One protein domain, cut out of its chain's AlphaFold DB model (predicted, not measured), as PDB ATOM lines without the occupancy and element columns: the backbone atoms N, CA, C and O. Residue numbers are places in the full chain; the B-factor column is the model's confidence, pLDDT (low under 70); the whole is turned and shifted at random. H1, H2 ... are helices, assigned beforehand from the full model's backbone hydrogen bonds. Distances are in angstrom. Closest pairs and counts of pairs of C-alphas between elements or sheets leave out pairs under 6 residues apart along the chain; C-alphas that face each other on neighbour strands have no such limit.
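This is residues 60 to 107, 115 to 146 and 165 to 191 of the 375 residues of the protein "DNA replication regulator SLD3" of Rhizoctonia solani 123E (UniProt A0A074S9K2). What shape do the helices make? The long helix H4 runs through the middle; H5 packs on it antiparallel and diverges toward residue 191, while H2 packs on residues 122 to 130 of H4. The short H1 and H3 are set farther from the middle. What is the make-up? The 107 printed residues have five named helices, H1 to H5 in chain order, and no named strand: all helix, only just compact and close to loose, with a radius of gyration of the C-alphas of 15.6 A and a flat outline of 44 by 39 by 20 A.

Where is the longest helix? H4, residues 115 to 142, runs 41.0 A from C-alpha 115 at (247.394, 294.790, 277.157). Where are the others? H5, residues 165 to 191, measures 39.8 A and ends with C-alpha 191 at (235.994, 282.067, 265.653). H2 is residues 69 to 85, 23.7 A; H3 is 93 to 105, 18.3 A; H1 is 60 to 65, 9.0 A, from C-alpha 60 at (266.691, 304.667, 245.284).

What touches H4? H5 touches it at a shallow tilt of 30 degrees, opposite ways, closest at C-alphas 134 and 172, 6.3 A. H2 touches it at 37 degrees, only just steep, opposite ways, closest at C-alphas 76 and 126, 6.1 A. Where are H1 and H3? H1 is close to H4 but not clearly touching, C-alphas 62 and 136 being 7.0 A apart; H3 and H4 are near each other. Are the backbones even? Each O i to N i+4 pair is within hydrogen-bond range in H1, H3 and H4, but 11 of 13 in H2, with a kink of 26 degrees near residue 78, and 20 of 23 in H5.

Where is it cut? Residues 108 to 114 and 147 to 164 are not printed, with C-alpha gaps of 11.8 A and 9.5 A. Where is confidence low? Residues 187 to 191 are under 70.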
ATOM      1  N   PRO A  60     266.010 304.338 244.030       95.19
ATOM      2  CA  PRO A  60     266.691 304.667 245.284       95.19
ATOM      3  C   PRO A  60     265.716 305.020 246.414       95.19
ATOM      4  O   PRO A  60     265.913 304.597 247.544       95.19
ATOM      5  N   VAL A  61     264.627 305.723 246.097       96.25
ATOM      6  CA  VAL A  61     263.614 306.113 247.089       96.25
ATOM      7  C   VAL A  61     262.872 304.892 247.639       96.25
ATOM      8  O   VAL A  61     262.605 304.797 248.832       96.25
ATOM      9  N   LEU A  62     262.543 303.923 246.780       96.81
ATOM     10  CA  LEU A  62     261.929 302.672 247.217       96.81
ATOM     11  C   LEU A  62     262.908 301.808 248.016       96.81
ATOM     12  O   LEU A  62     262.470 301.122 248.930       96.81
ATOM     13  N   ASP A  63     264.202 301.837 247.699       96.00
ATOM     14  CA  ASP A  63     265.221 301.082 248.439       96.00
ATOM     15  C   ASP A  63     265.333 301.529 249.902       96.00
ATOM     16  O   ASP A  63     265.578 300.697 250.771       96.00
ATOM     17  N   GLU A  64     265.095 302.810 250.183       96.81
ATOM     18  CA  GLU A  64     265.087 303.360 251.543       96.81
ATOM     19  C   GLU A  64     263.797 303.029 252.312       96.81
ATOM     20  O   GLU A  64     263.834 302.827 253.525       96.81
ATOM     21  N   LEU A  65     262.661 302.919 251.614       97.25
ATOM     22  CA  LEU A  65     261.358 302.599 252.218       97.25
ATOM     23  C   LEU A  65     261.106 301.092 252.371       97.25
ATOM     24  O   LEU A  65     260.233 300.669 253.135       97.25
ATOM     25  N   VAL A  66     261.816 300.259 251.613       97.81
ATOM     26  CA  VAL A  66     261.633 298.810 251.626       97.81
ATOM     27  C   VAL A  66     262.299 298.203 252.861       97.81
ATOM     28  O   VAL A  66     263.513 298.214 253.018       97.81
ATOM     29  N   LEU A  67     261.489 297.582 253.716       98.38
ATOM     30  CA  LEU A  67     261.947 296.872 254.909       98.38
ATOM     31  C   LEU A  67     262.019 295.372 254.648       98.38
ATOM     32  O   LEU A  67     261.128 294.806 254.008       98.38
ATOM     33  N   SER A  68     263.042 294.694 255.170       98.06
ATOM     34  CA  SER A  68     263.060 293.230 255.163       98.06
ATOM     35  C   SER A  68     262.000 292.672 256.124       98.06
ATOM     36  O   SER A  68     261.611 293.326 257.092       98.06
ATOM     37  N   LEU A  69     261.552 291.430 255.911       98.00
ATOM     38  CA  LEU A  69     260.612 290.777 256.835       98.00
ATOM     39  C   LEU A  69     261.170 290.713 258.272       98.00
ATOM     40  O   LEU A  69     260.423 290.847 259.241       98.00
ATOM     41  N   VAL A  70     262.489 290.551 258.419       98.06
ATOM     42  CA  VAL A  70     263.171 290.544 259.722       98.06
ATOM     43  C   VAL A  70     263.105 291.917 260.393       98.06
ATOM     44  O   VAL A  70     262.887 291.990 261.607       98.06
ATOM     45  N   ASP A  71     263.243 292.994 259.622       98.38
ATOM     46  CA  ASP A  71     263.166 294.364 260.137       98.38
ATOM     47  C   ASP A  71     261.740 294.715 260.553       98.38
ATOM     48  O   ASP A  71     261.546 295.221 261.656       98.38
ATOM     49  N   ILE A  72     260.736 294.341 259.749       98.50
ATOM     50  CA  ILE A  72     259.315 294.492 260.105       98.50
ATOM     51  C   ILE A  72     259.034 293.768 261.427       98.50
ATOM     52  O   ILE A  72     258.492 294.343 262.369       98.50
ATOM     53  N   HIS A  73     259.469 292.513 261.553       97.50
ATOM     54  CA  HIS A  73     259.312 291.767 262.796       97.50
ATOM     55  C   HIS A  73     260.004 292.431 263.983       97.50
ATOM     56  O   HIS A  73     259.432 292.513 265.070       97.50
ATOM     57  N   THR A  74     261.230 292.905 263.794       98.31
ATOM     58  CA  THR A  74     261.989 293.580 264.849       98.31
ATOM     59  C   THR A  74     261.289 294.870 265.279       98.31
ATOM     60  O   THR A  74     261.122 295.092 266.483       98.31
ATOM     61  N   LYS A  75     260.791 295.654 264.315       97.88
ATOM     62  CA  LYS A  75     260.009 296.875 264.530       97.88
ATOM     63  C   LYS A  75     258.794 296.593 265.409       97.88
ATOM     64  O   LYS A  75     258.703 297.145 266.501       97.88
ATOM     65  N   TYR A  76     257.919 295.670 265.015       97.69
ATOM     66  CA  TYR A  76     256.656 295.433 265.726       97.69
ATOM     67  C   TYR A  76     256.788 294.609 267.014       97.69
ATOM     68  O   TYR A  76     255.944 294.720 267.901       97.69
ATOM     69  N   ARG A  77     257.840 293.792 267.163       96.88
ATOM     70  CA  ARG A  77     258.025 292.935 268.353       96.88
ATOM     71  C   ARG A  77     258.926 293.530 269.423       96.88
ATOM     72  O   ARG A  77     258.855 293.077 270.562       96.88
ATOM     73  N   LYS A  78     259.798 294.477 269.074       97.62
ATOM     74  CA  LYS A  78     260.778 295.049 270.011       97.62
ATOM     75  C   LYS A  78     260.721 296.568 270.042       97.62
ATOM     76  O   LYS A  78     260.593 297.137 271.121       97.62
ATOM     77  N   THR A  79     260.810 297.212 268.881       97.31
ATOM     78  CA  THR A  79     260.934 298.672 268.808       97.31
ATOM     79  C   THR A  79     259.636 299.370 269.206       97.31
ATOM     80  O   THR A  79     259.662 300.216 270.089       97.31
ATOM     81  N   MET A  80     258.502 298.978 268.620       96.69
ATOM     82  CA  MET A  80     257.198 299.605 268.865       96.69
ATOM     83  C   MET A  80     256.712 299.448 270.315       96.69
ATOM     84  O   MET A  80     256.351 300.462 270.903       96.69
ATOM     85  N   PRO A  81     256.752 298.259 270.954       96.56
ATOM     86  CA  PRO A  81     256.376 298.148 272.368       96.56
ATOM     87  C   PRO A  81     257.214 299.058 273.278       96.56
ATOM     88  O   PRO A  81     256.667 299.810 274.075       96.56
ATOM     89  N   SER A  82     258.539 299.058 273.089       96.50
ATOM     90  CA  SER A  82     259.462 299.920 273.839       96.50
ATOM     91  C   SER A  82     259.188 301.412 273.604       96.50
ATOM     92  O   SER A  82     259.234 302.221 274.532       96.50
ATOM     93  N   LEU A  83     258.866 301.783 272.360       96.00
ATOM     94  CA  LEU A  83     258.502 303.147 271.989       96.00
ATOM     95  C   LEU A  83     257.216 303.600 272.695       96.00
ATOM     96  O   LEU A  83     257.183 304.704 273.228       96.00
ATOM     97  N   LEU A  84     256.189 302.748 272.737       95.12
ATOM     98  CA  LEU A  84     254.896 303.059 273.357       95.12
ATOM     99  C   LEU A  84     254.967 303.118 274.893       95.12
ATOM    100  O   LEU A  84     254.236 303.891 275.511       95.12
ATOM    101  N   GLU A  85     255.870 302.360 275.522       95.00
ATOM    102  CA  GLU A  85     256.139 302.449 276.966       95.00
ATOM    103  C   GLU A  85     256.847 303.760 277.351       95.00
ATOM    104  O   GLU A  85     256.631 304.325 278.431       95.00
ATOM    105  N   LYS A  86     257.702 304.274 276.462       94.00
ATOM    106  CA  LYS A  86     258.430 305.521 276.674       94.00
ATOM    107  C   LYS A  86     257.476 306.702 276.490       94.00
ATOM    108  O   LYS A  86     257.235 307.159 275.380       94.00
ATOM    109  N   LYS A  87     256.998 307.273 277.600       83.75
ATOM    110  CA  LYS A  87     256.247 308.547 277.630       83.75
ATOM    111  C   LYS A  87     257.133 309.739 277.225       83.75
ATOM    112  O   LYS A  87     257.500 310.565 278.058       83.75
ATOM    113  N   GLY A  88     257.534 309.801 275.958       82.75
ATOM    114  CA  GLY A  88     258.362 310.849 275.365       82.75
ATOM    115  C   GLY A  88     257.699 311.474 274.138       82.75
ATOM    116  O   GLY A  88     256.760 310.923 273.579       82.75
ATOM    117  N   GLY A  89     258.177 312.651 273.733       87.44
ATOM    118  CA  GLY A  89     257.777 313.243 272.456       87.44
ATOM    119  C   GLY A  89     258.402 312.494 271.278       87.44
ATOM    120  O   GLY A  89     259.519 311.991 271.406       87.44
ATOM    121  N   ALA A  90     257.688 312.472 270.151       91.62
ATOM    122  CA  ALA A  90     258.163 311.906 268.891       91.62
ATOM    123  C   ALA A  90     259.507 312.516 268.467       91.62
ATOM    124  O   ALA A  90     259.679 313.742 268.490       91.62
ATOM    125  N   GLN A  91     260.451 311.655 268.094       94.31
ATOM    126  CA  GLN A  91     261.781 312.038 267.625       94.31
ATOM    127  C   GLN A  91     261.809 312.302 266.118       94.31
ATOM    128  O   GLN A  91     262.580 313.151 265.666       94.31
ATOM    129  N   ASP A  92     260.940 311.633 265.365       94.75
ATOM    130  CA  ASP A  92     260.816 311.751 263.915       94.75
ATOM    131  C   ASP A  92     259.340 311.759 263.455       94.75
ATOM    132  O   ASP A  92     258.403 311.793 264.263       94.75
ATOM    133  N   ALA A  93     259.135 311.828 262.136       93.62
ATOM    134  CA  ALA A  93     257.808 311.879 261.530       93.62
ATOM    135  C   ALA A  93     257.044 310.555 261.675       93.62
ATOM    136  O   ALA A  93     255.821 310.574 261.837       93.62
ATOM    137  N   GLU A  94     257.746 309.423 261.649       95.25
ATOM    138  CA  GLU A  94     257.145 308.105 261.814       95.25
ATOM    139  C   GLU A  94     256.623 307.924 263.244       95.25
ATOM    140  O   GLU A  94     255.445 307.616 263.424       95.25
ATOM    141  N   GLU A  95     257.441 308.201 264.263       95.50
ATOM    142  CA  GLU A  95     257.036 308.166 265.670       95.50
ATOM    143  C   GLU A  95     255.833 309.083 265.921       95.50
ATOM    144  O   GLU A  95     254.896 308.706 266.628       95.50
ATOM    145  N   ALA A  96     255.809 310.272 265.308       95.19
ATOM    146  CA  ALA A  96     254.672 311.182 265.420       95.19
ATOM    147  C   ALA A  96     253.380 310.567 264.852       95.19
ATOM    148  O   ALA A  96     252.323 310.682 265.477       95.19
ATOM    149  N   CYS A  97     253.466 309.883 263.706       95.62
ATOM    150  CA  CYS A  97     252.334 309.177 263.105       95.62
ATOM    151  C   CYS A  97     251.881 307.987 263.960       95.62
ATOM    152  O   CYS A  97     250.681 307.802 264.156       95.62
ATOM    153  N   ILE A  98     252.822 307.229 264.526       95.69
ATOM    154  CA  ILE A  98     252.543 306.102 265.426       95.69
ATOM    155  C   ILE A  98     251.781 306.570 266.660       95.69
ATOM    156  O   ILE A  98     250.727 306.021 266.972       95.69
ATOM    157  N   PHE A  99     252.275 307.600 267.355       95.44
ATOM    158  CA  PHE A  99     251.606 308.117 268.548       95.44
ATOM    159  C   PHE A  99     250.223 308.677 268.220       95.44
ATOM    160  O   PHE A  99     249.277 308.472 268.984       95.44
ATOM    161  N   TYR A 100     250.078 309.346 267.075       94.25
ATOM    162  CA  TYR A 100     248.776 309.800 266.602       94.25
ATOM    163  C   TYR A 100     247.815 308.621 266.382       94.25
ATOM    164  O   TYR A 100     246.726 308.609 266.955       94.25
ATOM    165  N   ALA A 101     248.231 307.605 265.624       95.81
ATOM    166  CA  ALA A 101     247.414 306.430 265.334       95.81
ATOM    167  C   ALA A 101     247.052 305.646 266.605       95.81
ATOM    168  O   ALA A 101     245.896 305.275 266.788       95.81
ATOM    169  N   TRP A 102     248.013 305.444 267.510       95.62
ATOM    170  CA  TRP A 102     247.807 304.764 268.790       95.62
ATOM    171  C   TRP A 102     246.767 305.480 269.651       95.62
ATOM    172  O   TRP A 102     245.801 304.866 270.090       95.62
ATOM    173  N   THR A 103     246.932 306.791 269.856       94.44
ATOM    174  CA  THR A 103     246.039 307.585 270.718       94.44
ATOM    175  C   THR A 103     244.606 307.652 270.194       94.44
ATOM    176  O   THR A 103     243.675 307.646 270.992       94.44
ATOM    177  N   HIS A 104     244.411 307.669 268.874       94.50
ATOM    178  CA  HIS A 104     243.075 307.734 268.266       94.50
ATOM    179  C   HIS A 104     242.430 306.358 268.058       94.50
ATOM    180  O   HIS A 104     241.230 306.285 267.808       94.50
ATOM    181  N   ALA A 105     243.205 305.277 268.157       94.38
ATOM    182  CA  ALA A 105     242.695 303.911 268.084       94.38
ATOM    183  C   ALA A 105     242.297 303.338 269.456       94.38
ATOM    184  O   ALA A 105     241.755 302.231 269.499       94.38
ATOM    185  N   GLN A 106     242.589 304.045 270.558       93.69
ATOM    186  CA  GLN A 106     242.271 303.570 271.906       93.69
ATOM    187  C   GLN A 106     240.764 303.322 272.064       93.69
ATOM    188  O   GLN A 106     239.951 304.146 271.631       93.69
ATOM    189  N   PRO A 107     240.373 302.196 272.686       93.31
ATOM    190  CA  PRO A 107     238.974 301.916 272.947       93.31
ATOM    191  C   PRO A 107     238.420 302.971 273.907       93.31
ATOM    192  O   PRO A 107     239.046 303.314 274.905       93.31
ATOM    193  N   GLU A 115     246.327 295.686 277.614       94.00
ATOM    194  CA  GLU A 115     247.394 294.790 277.157       94.00
ATOM    195  C   GLU A 115     246.930 293.913 275.984       94.00
ATOM    196  O   GLU A 115     247.685 293.667 275.037       94.00
ATOM    197  N   LYS A 116     245.681 293.433 276.031       93.94
ATOM    198  CA  LYS A 116     245.091 292.651 274.937       93.94
ATOM    199  C   LYS A 116     244.890 293.530 273.703       93.94
ATOM    200  O   LYS A 116     245.341 293.151 272.623       93.94
ATOM    201  N   TRP A 117     244.282 294.704 273.876       94.88
ATOM    202  CA  TRP A 117     244.049 295.652 272.787       94.88
ATOM    203  C   TRP A 117     245.362 296.108 272.140       94.88
ATOM    204  O   TRP A 117     245.487 296.070 270.920       94.88
ATOM    205  N   GLY A 118     246.383 296.441 272.934       95.38
ATOM    206  CA  GLY A 118     247.682 296.862 272.414       95.38
ATOM    207  C   GLY A 118     248.364 295.789 271.559       95.38
ATOM    208  O   GLY A 118     248.942 296.093 270.514       95.38
ATOM    209  N   LYS A 119     248.254 294.512 271.953       95.00
ATOM    210  CA  LYS A 119     248.756 293.380 271.153       95.00
ATOM    211  C   LYS A 119     247.995 293.218 269.839       95.00
ATOM    212  O   LYS A 119     248.621 292.932 268.820       95.00
ATOM    213  N   GLU A 120     246.676 293.386 269.859       94.00
ATOM    214  CA  GLU A 120     245.835 293.332 268.658       94.00
ATOM    215  C   GLU A 120     246.145 294.499 267.714       94.00
ATOM    216  O   GLU A 120     246.360 294.277 266.525       94.00
ATOM    217  N   TRP A 121     246.286 295.717 268.239       95.81
ATOM    218  CA  TRP A 121     246.667 296.893 267.460       95.81
ATOM    219  C   TRP A 121     248.036 296.720 266.789       95.81
ATOM    220  O   TRP A 121     248.169 296.942 265.588       95.81
ATOM    221  N   LEU A 122     249.047 296.246 267.531       96.75
ATOM    222  CA  LEU A 122     250.381 295.980 266.974       96.75
ATOM    223  C   LEU A 122     250.354 294.891 265.899       96.75
ATOM    224  O   LEU A 122     251.098 294.974 264.925       96.75
ATOM    225  N   TYR A 123     249.513 293.870 266.066       95.81
ATOM    226  CA  TYR A 123     249.328 292.822 265.065       95.81
ATOM    227  C   TYR A 123     248.687 293.366 263.782       95.81
ATOM    228  O   TYR A 123     249.139 293.049 262.681       95.81
ATOM    229  N   GLU A 124     247.664 294.211 263.913       95.56
ATOM    230  CA  GLU A 124     247.000 294.865 262.785       95.56
ATOM    231  C   GLU A 124     247.937 295.831 262.047       95.56
ATOM    232  O   GLU A 124     247.964 295.839 260.813       95.56
ATOM    233  N   ALA A 125     248.767 296.574 262.780       96.81
ATOM    234  CA  ALA A 125     249.791 297.438 262.204       96.81
ATOM    235  C   ALA A 125     250.906 296.630 261.502       96.81
ATOM    236  O   ALA A 125     251.249 296.939 260.361       96.81
ATOM    237  N   GLU A 126     251.393 295.528 262.100       97.56
ATOM    238  CA  GLU A 126     252.343 294.592 261.463       97.56
ATOM    239  C   GLU A 126     251.770 294.053 260.142       97.56
ATOM    240  O   GLU A 126     252.446 294.052 259.111       97.56
ATOM    241  N   LYS A 127     250.499 293.631 260.154       97.06
ATOM    242  CA  LYS A 127     249.785 293.165 258.959       97.06
ATOM    243  C   LYS A 127     249.729 294.251 257.887       97.06
ATOM    244  O   LYS A 127     250.036 293.968 256.731       97.06
ATOM    245  N   ARG A 128     249.354 295.480 258.250       97.25
ATOM    246  CA  ARG A 128     249.261 296.608 257.313       97.25
ATOM    247  C   ARG A 128     250.618 296.942 256.694       97.25
ATOM    248  O   ARG A 128     250.693 297.091 255.479       97.25
ATOM    249  N   GLU A 129     251.692 296.961 257.483       98.25
ATOM    250  CA  GLU A 129     253.056 297.154 256.976       98.25
ATOM    251  C   GLU A 129     253.435 296.077 255.957       98.25
ATOM    252  O   GLU A 129     253.957 296.394 254.895       98.25
ATOM    253  N   ILE A 130     253.129 294.806 256.231       98.19
ATOM    254  CA  ILE A 130     253.412 293.710 255.295       98.19
ATOM    255  C   ILE A 130     252.688 293.929 253.964       98.19
ATOM    256  O   ILE A 130     253.314 293.805 252.912       98.19
ATOM    257  N   LEU A 131     251.405 294.307 253.996       97.69
ATOM    258  CA  LEU A 131     250.638 294.611 252.784       97.69
ATOM    259  C   LEU A 131     251.257 295.774 251.995       97.69
ATOM    260  O   LEU A 131     251.433 295.680 250.781       97.69
ATOM    261  N   MET A 132     251.650 296.843 252.687       98.12
ATOM    262  CA  MET A 132     252.325 297.995 252.087       98.12
ATOM    263  C   MET A 132     253.670 297.601 251.460       98.12
ATOM    264  O   MET A 132     253.970 297.972 250.327       98.12
ATOM    265  N   GLN A 133     254.455 296.778 252.149       98.38
ATOM    266  CA  GLN A 133     255.754 296.282 251.693       98.38
ATOM    267  C   GLN A 133     255.637 295.330 250.493       98.38
ATOM    268  O   GLN A 133     256.531 295.304 249.638       98.38
ATOM    269  N   THR A 134     254.524 294.596 250.379       98.44
ATOM    270  CA  THR A 134     254.141 293.861 249.167       98.44
ATOM    271  C   THR A 134     253.866 294.823 248.008       98.44
ATOM    272  O   THR A 134     254.416 294.626 246.924       98.44
ATOM    273  N   LEU A 135     253.083 295.891 248.222       98.44
ATOM    274  CA  LEU A 135     252.790 296.893 247.185       98.44
ATOM    275  C   LEU A 135     254.054 297.600 246.680       98.44
ATOM    276  O   LEU A 135     254.226 297.734 245.470       98.44
ATOM    277  N   LEU A 136     254.957 298.009 247.578       98.31
ATOM    278  CA  LEU A 136     256.210 298.679 247.207       98.31
ATOM    279  C   LEU A 136     257.121 297.780 246.361       98.31
ATOM    280  O   LEU A 136     257.688 298.238 245.369       98.31
ATOM    281  N   ARG A 137     257.235 296.490 246.702       98.12
ATOM    282  CA  ARG A 137     258.026 295.529 245.914       98.12
ATOM    283  C   ARG A 137     257.401 295.244 244.557       98.12
ATOM    284  O   ARG A 137     258.118 295.233 243.564       98.12
ATOM    285  N   MET A 138     256.082 295.069 244.500       98.19
ATOM    286  CA  MET A 138     255.364 294.919 243.231       98.19
ATOM    287  C   MET A 138     255.563 296.160 242.353       98.19
ATOM    288  O   MET A 138     255.939 296.030 241.192       98.19
ATOM    289  N   LEU A 139     255.442 297.368 242.915       97.62
ATOM    290  CA  LEU A 139     255.759 298.611 242.208       97.62
ATOM    291  C   LEU A 139     257.203 298.605 241.697       97.62
ATOM    292  O   LEU A 139     257.412 298.836 240.509       97.62
ATOM    293  N   LYS A 140     258.186 298.272 242.536       96.62
ATOM    294  CA  LYS A 140     259.599 298.199 242.136       96.62
ATOM    295  C   LYS A 140     259.831 297.248 240.955       96.62
ATOM    296  O   LYS A 140     260.612 297.580 240.067       96.62
ATOM    297  N   LEU A 141     259.123 296.115 240.904       96.38
ATOM    298  CA  LEU A 141     259.181 295.161 239.787       96.38
ATOM    299  C   LEU A 141     258.541 295.701 238.494       96.38
ATOM    300  O   LEU A 141     258.947 295.290 237.411       96.38
ATOM    301  N   THR A 142     257.580 296.631 238.580       95.69
ATOM    302  CA  THR A 142     257.022 297.311 237.390       95.69
ATOM    303  C   THR A 142     257.933 298.399 236.819       95.69
ATOM    304  O   THR A 142     257.750 298.818 235.675       95.69
ATOM    305  N   LEU A 143     258.904 298.885 237.597       93.88
ATOM    306  CA  LEU A 143     259.842 299.902 237.132       93.88
ATOM    307  C   LEU A 143     260.861 299.280 236.175       93.88
ATOM    308  O   LEU A 143     261.294 298.142 236.356       93.88
ATOM    309  N   SER A 144     261.302 300.054 235.178       88.50
ATOM    310  CA  SER A 144     262.362 299.603 234.268       88.50
ATOM    311  C   SER A 144     263.594 299.166 235.073       88.50
ATOM    312  O   SER A 144     264.049 299.934 235.935       88.50
ATOM    313  N   PRO A 145     264.133 297.956 234.834       85.56
ATOM    314  CA  PRO A 145     265.256 297.453 235.605       85.56
ATOM    315  C   PRO A 145     266.469 298.368 235.405       85.56
ATOM    316  O   PRO A 145     266.698 298.856 234.292       85.56
ATOM    317  N   PRO A 146     267.268 298.610 236.460       82.44
ATOM    318  CA  PRO A 146     268.478 299.400 236.322       82.44
ATOM    319  C   PRO A 146     269.397 298.749 235.271       82.44
ATOM    320  O   PRO A 146     269.536 297.520 235.253       82.44
ATOM    321  N   TYR A 165     266.653 291.915 240.744       92.94
ATOM    322  CA  TYR A 165     265.300 291.471 240.426       92.94
ATOM    323  C   TYR A 165     264.943 290.167 241.154       92.94
ATOM    324  O   TYR A 165     263.929 290.115 241.845       92.94
ATOM    325  N   GLU A 166     265.791 289.137 241.062       94.38
ATOM    326  CA  GLU A 166     265.590 287.851 241.750       94.38
ATOM    327  C   GLU A 166     265.554 288.014 243.273       94.38
ATOM    328  O   GLU A 166     264.740 287.377 243.938       94.38
ATOM    329  N   GLU A 167     266.385 288.898 243.831       95.44
ATOM    330  CA  GLU A 167     266.350 289.224 245.260       95.44
ATOM    331  C   GLU A 167     265.016 289.877 245.657       95.44
ATOM    332  O   GLU A 167     264.411 289.504 246.664       95.44
ATOM    333  N   THR A 168     264.510 290.801 244.832       96.06
ATOM    334  CA  THR A 168     263.215 291.460 245.066       96.06
ATOM    335  C   THR A 168     262.061 290.455 245.012       96.06
ATOM    336  O   THR A 168     261.189 290.492 245.880       96.06
ATOM    337  N   VAL A 169     262.072 289.527 244.046       96.56
ATOM    338  CA  VAL A 169     261.074 288.447 243.932       96.56
ATOM    339  C   VAL A 169     261.154 287.492 245.125       96.56
ATOM    340  O   VAL A 169     260.140 287.238 245.765       96.56
ATOM    341  N   SER A 170     262.355 287.050 245.504       96.62
ATOM    342  CA  SER A 170     262.552 286.171 246.668       96.62
ATOM    343  C   SER A 170     262.071 286.839 247.963       96.62
ATOM    344  O   SER A 170     261.430 286.224 248.815       96.62
ATOM    345  N   SER A 171     262.339 288.141 248.119       97.00
ATOM    346  CA  SER A 171     261.840 288.905 249.259       97.00
ATOM    347  C   SER A 171     260.324 289.086 249.234       97.00
ATOM    348  O   SER A 171     259.726 289.154 250.309       97.00
ATOM    349  N   LEU A 172     259.713 289.197 248.054       97.62
ATOM    350  CA  LEU A 172     258.265 289.266 247.894       97.62
ATOM    351  C   LEU A 172     257.616 287.948 248.330       97.62
ATOM    352  O   LEU A 172     256.678 287.990 249.120       97.62
ATOM    353  N   GLU A 173     258.150 286.801 247.902       96.69
ATOM    354  CA  GLU A 173     257.666 285.463 248.285       96.69
ATOM    355  C   GLU A 173     257.628 285.278 249.808       96.69
ATOM    356  O   GLU A 173     256.604 284.869 250.353       96.69
ATOM    357  N   MET A 174     258.677 285.700 250.524       97.19
ATOM    358  CA  MET A 174     258.689 285.656 251.994       97.19
ATOM    359  C   MET A 174     257.558 286.483 252.634       97.19
ATOM    360  O   MET A 174     257.002 286.085 253.661       97.19
ATOM    361  N   LEU A 175     257.203 287.635 252.053       97.88
ATOM    362  CA  LEU A 175     256.064 288.432 252.526       97.88
ATOM    363  C   LEU A 175     254.734 287.740 252.217       97.88
ATOM    364  O   LEU A 175     253.834 287.760 253.054       97.88
ATOM    365  N   VAL A 176     254.612 287.097 251.054       96.38
ATOM    366  CA  VAL A 176     253.416 286.331 250.670       96.38
ATOM    367  C   VAL A 176     253.178 285.165 251.631       96.38
ATOM    368  O   VAL A 176     252.063 284.976 252.124       96.38
ATOM    369  N   ASP A 177     254.230 284.421 251.965       95.75
ATOM    370  CA  ASP A 177     254.163 283.355 252.964       95.75
ATOM    371  C   ASP A 177     253.731 283.901 254.325       95.75
ATOM    372  O   ASP A 177     252.866 283.328 254.998       95.75
ATOM    373  N   ARG A 178     254.269 285.063 254.716       96.56
ATOM    374  CA  ARG A 178     253.877 285.730 255.957       96.56
ATOM    375  C   ARG A 178     252.401 286.136 255.959       96.56
ATOM    376  O   ARG A 178     251.748 285.938 256.984       96.56
ATOM    377  N   ILE A 179     251.859 286.638 254.847       95.88
ATOM    378  CA  ILE A 179     250.421 286.927 254.686       95.88
ATOM    379  C   ILE A 179     249.598 285.656 254.922       95.88
ATOM    380  O   ILE A 179     248.634 285.682 255.693       95.88
ATOM    381  N   GLY A 180     250.007 284.531 254.328       93.69
ATOM    382  CA  GLY A 180     249.370 283.229 254.536       93.69
ATOM    383  C   GLY A 180     249.352 282.808 256.010       93.69
ATOM    384  O   GLY A 180     248.305 282.415 256.532       93.69
ATOM    385  N   ILE A 181     250.477 282.962 256.715       93.75
ATOM    386  CA  ILE A 181     250.597 282.663 258.152       93.75
ATOM    387  C   ILE A 181     249.705 283.584 258.998       93.75
ATOM    388  O   ILE A 181     248.985 283.111 259.881       93.75
ATOM    389  N   ILE A 182     249.728 284.898 258.751       94.06
ATOM    390  CA  ILE A 182     248.890 285.879 259.465       94.06
ATOM    391  C   ILE A 182     247.423 285.510 259.301       94.06
ATOM    392  O   ILE A 182     246.702 285.361 260.280       94.06
ATOM    393  N   ARG A 183     246.990 285.244 258.074       91.69
ATOM    394  CA  ARG A 183     245.619 284.832 257.800       91.69
ATOM    395  C   ARG A 183     245.225 283.553 258.547       91.69
ATOM    396  O   ARG A 183     244.182 283.527 259.197       91.69
ATOM    397  N   GLN A 184     246.050 282.506 258.493       90.25
ATOM    398  CA  GLN A 184     245.775 281.251 259.203       90.25
ATOM    399  C   GLN A 184     245.678 281.472 260.717       90.25
ATOM    400  O   GLN A 184     244.770 280.950 261.363       90.25
ATOM    401  N   THR A 185     246.561 282.299 261.280       89.94
ATOM    402  CA  THR A 185     246.577 282.586 262.722       89.94
ATOM    403  C   THR A 185     245.412 283.475 263.169       89.94
ATOM    404  O   THR A 185     244.818 283.190 264.209       89.94
ATOM    405  N   ALA A 186     244.992 284.460 262.364       84.12
ATOM    406  CA  ALA A 186     243.852 285.342 262.645       84.12
ATOM    407  C   ALA A 186     242.518 284.581 262.743       84.12
ATOM    408  O   ALA A 186     241.659 284.899 263.562       84.12
ATOM    409  N   THR A 187     242.336 283.526 261.944       67.75
ATOM    410  CA  THR A 187     241.089 282.739 261.994       67.75
ATOM    411  C   THR A 187     240.902 281.965 263.300       67.75
ATOM    412  O   THR A 187     239.781 281.559 263.607       67.75
ATOM    413  N   SER A 188     241.966 281.765 264.086       63.47
ATOM    414  CA  SER A 188     241.876 281.051 265.363       63.47
ATOM    415  C   SER A 188     241.373 281.933 266.510       63.47
ATOM    416  O   SER A 188     240.737 281.423 267.429       63.47
ATOM    417  N   THR A 189     241.578 283.251 266.435       61.72
ATOM    418  CA  THR A 189     241.151 284.199 267.473       61.72
ATOM    419  C   THR A 189     239.698 284.646 267.295       61.72
ATOM    420  O   THR A 189     238.962 284.706 268.274       61.72
ATOM    421  N   VAL A 190     239.242 284.872 266.056       55.22
ATOM    422  CA  VAL A 190     237.903 285.435 265.769       55.22
ATOM    423  C   VAL A 190     236.763 284.409 265.878       55.22
ATOM    424  O   VAL A 190     235.628 284.763 266.204       55.22
ATOM    425  N   LYS A 191     237.036 283.115 265.651       54.81
ATOM    426  CA  LYS A 191     235.994 282.067 265.653       54.81
ATOM    427  C   LYS A 191     235.278 281.891 266.998       54.81
ATOM    428  O   LYS A 191     234.156 281.391 267.002       54.81
TER     429      LYS A 191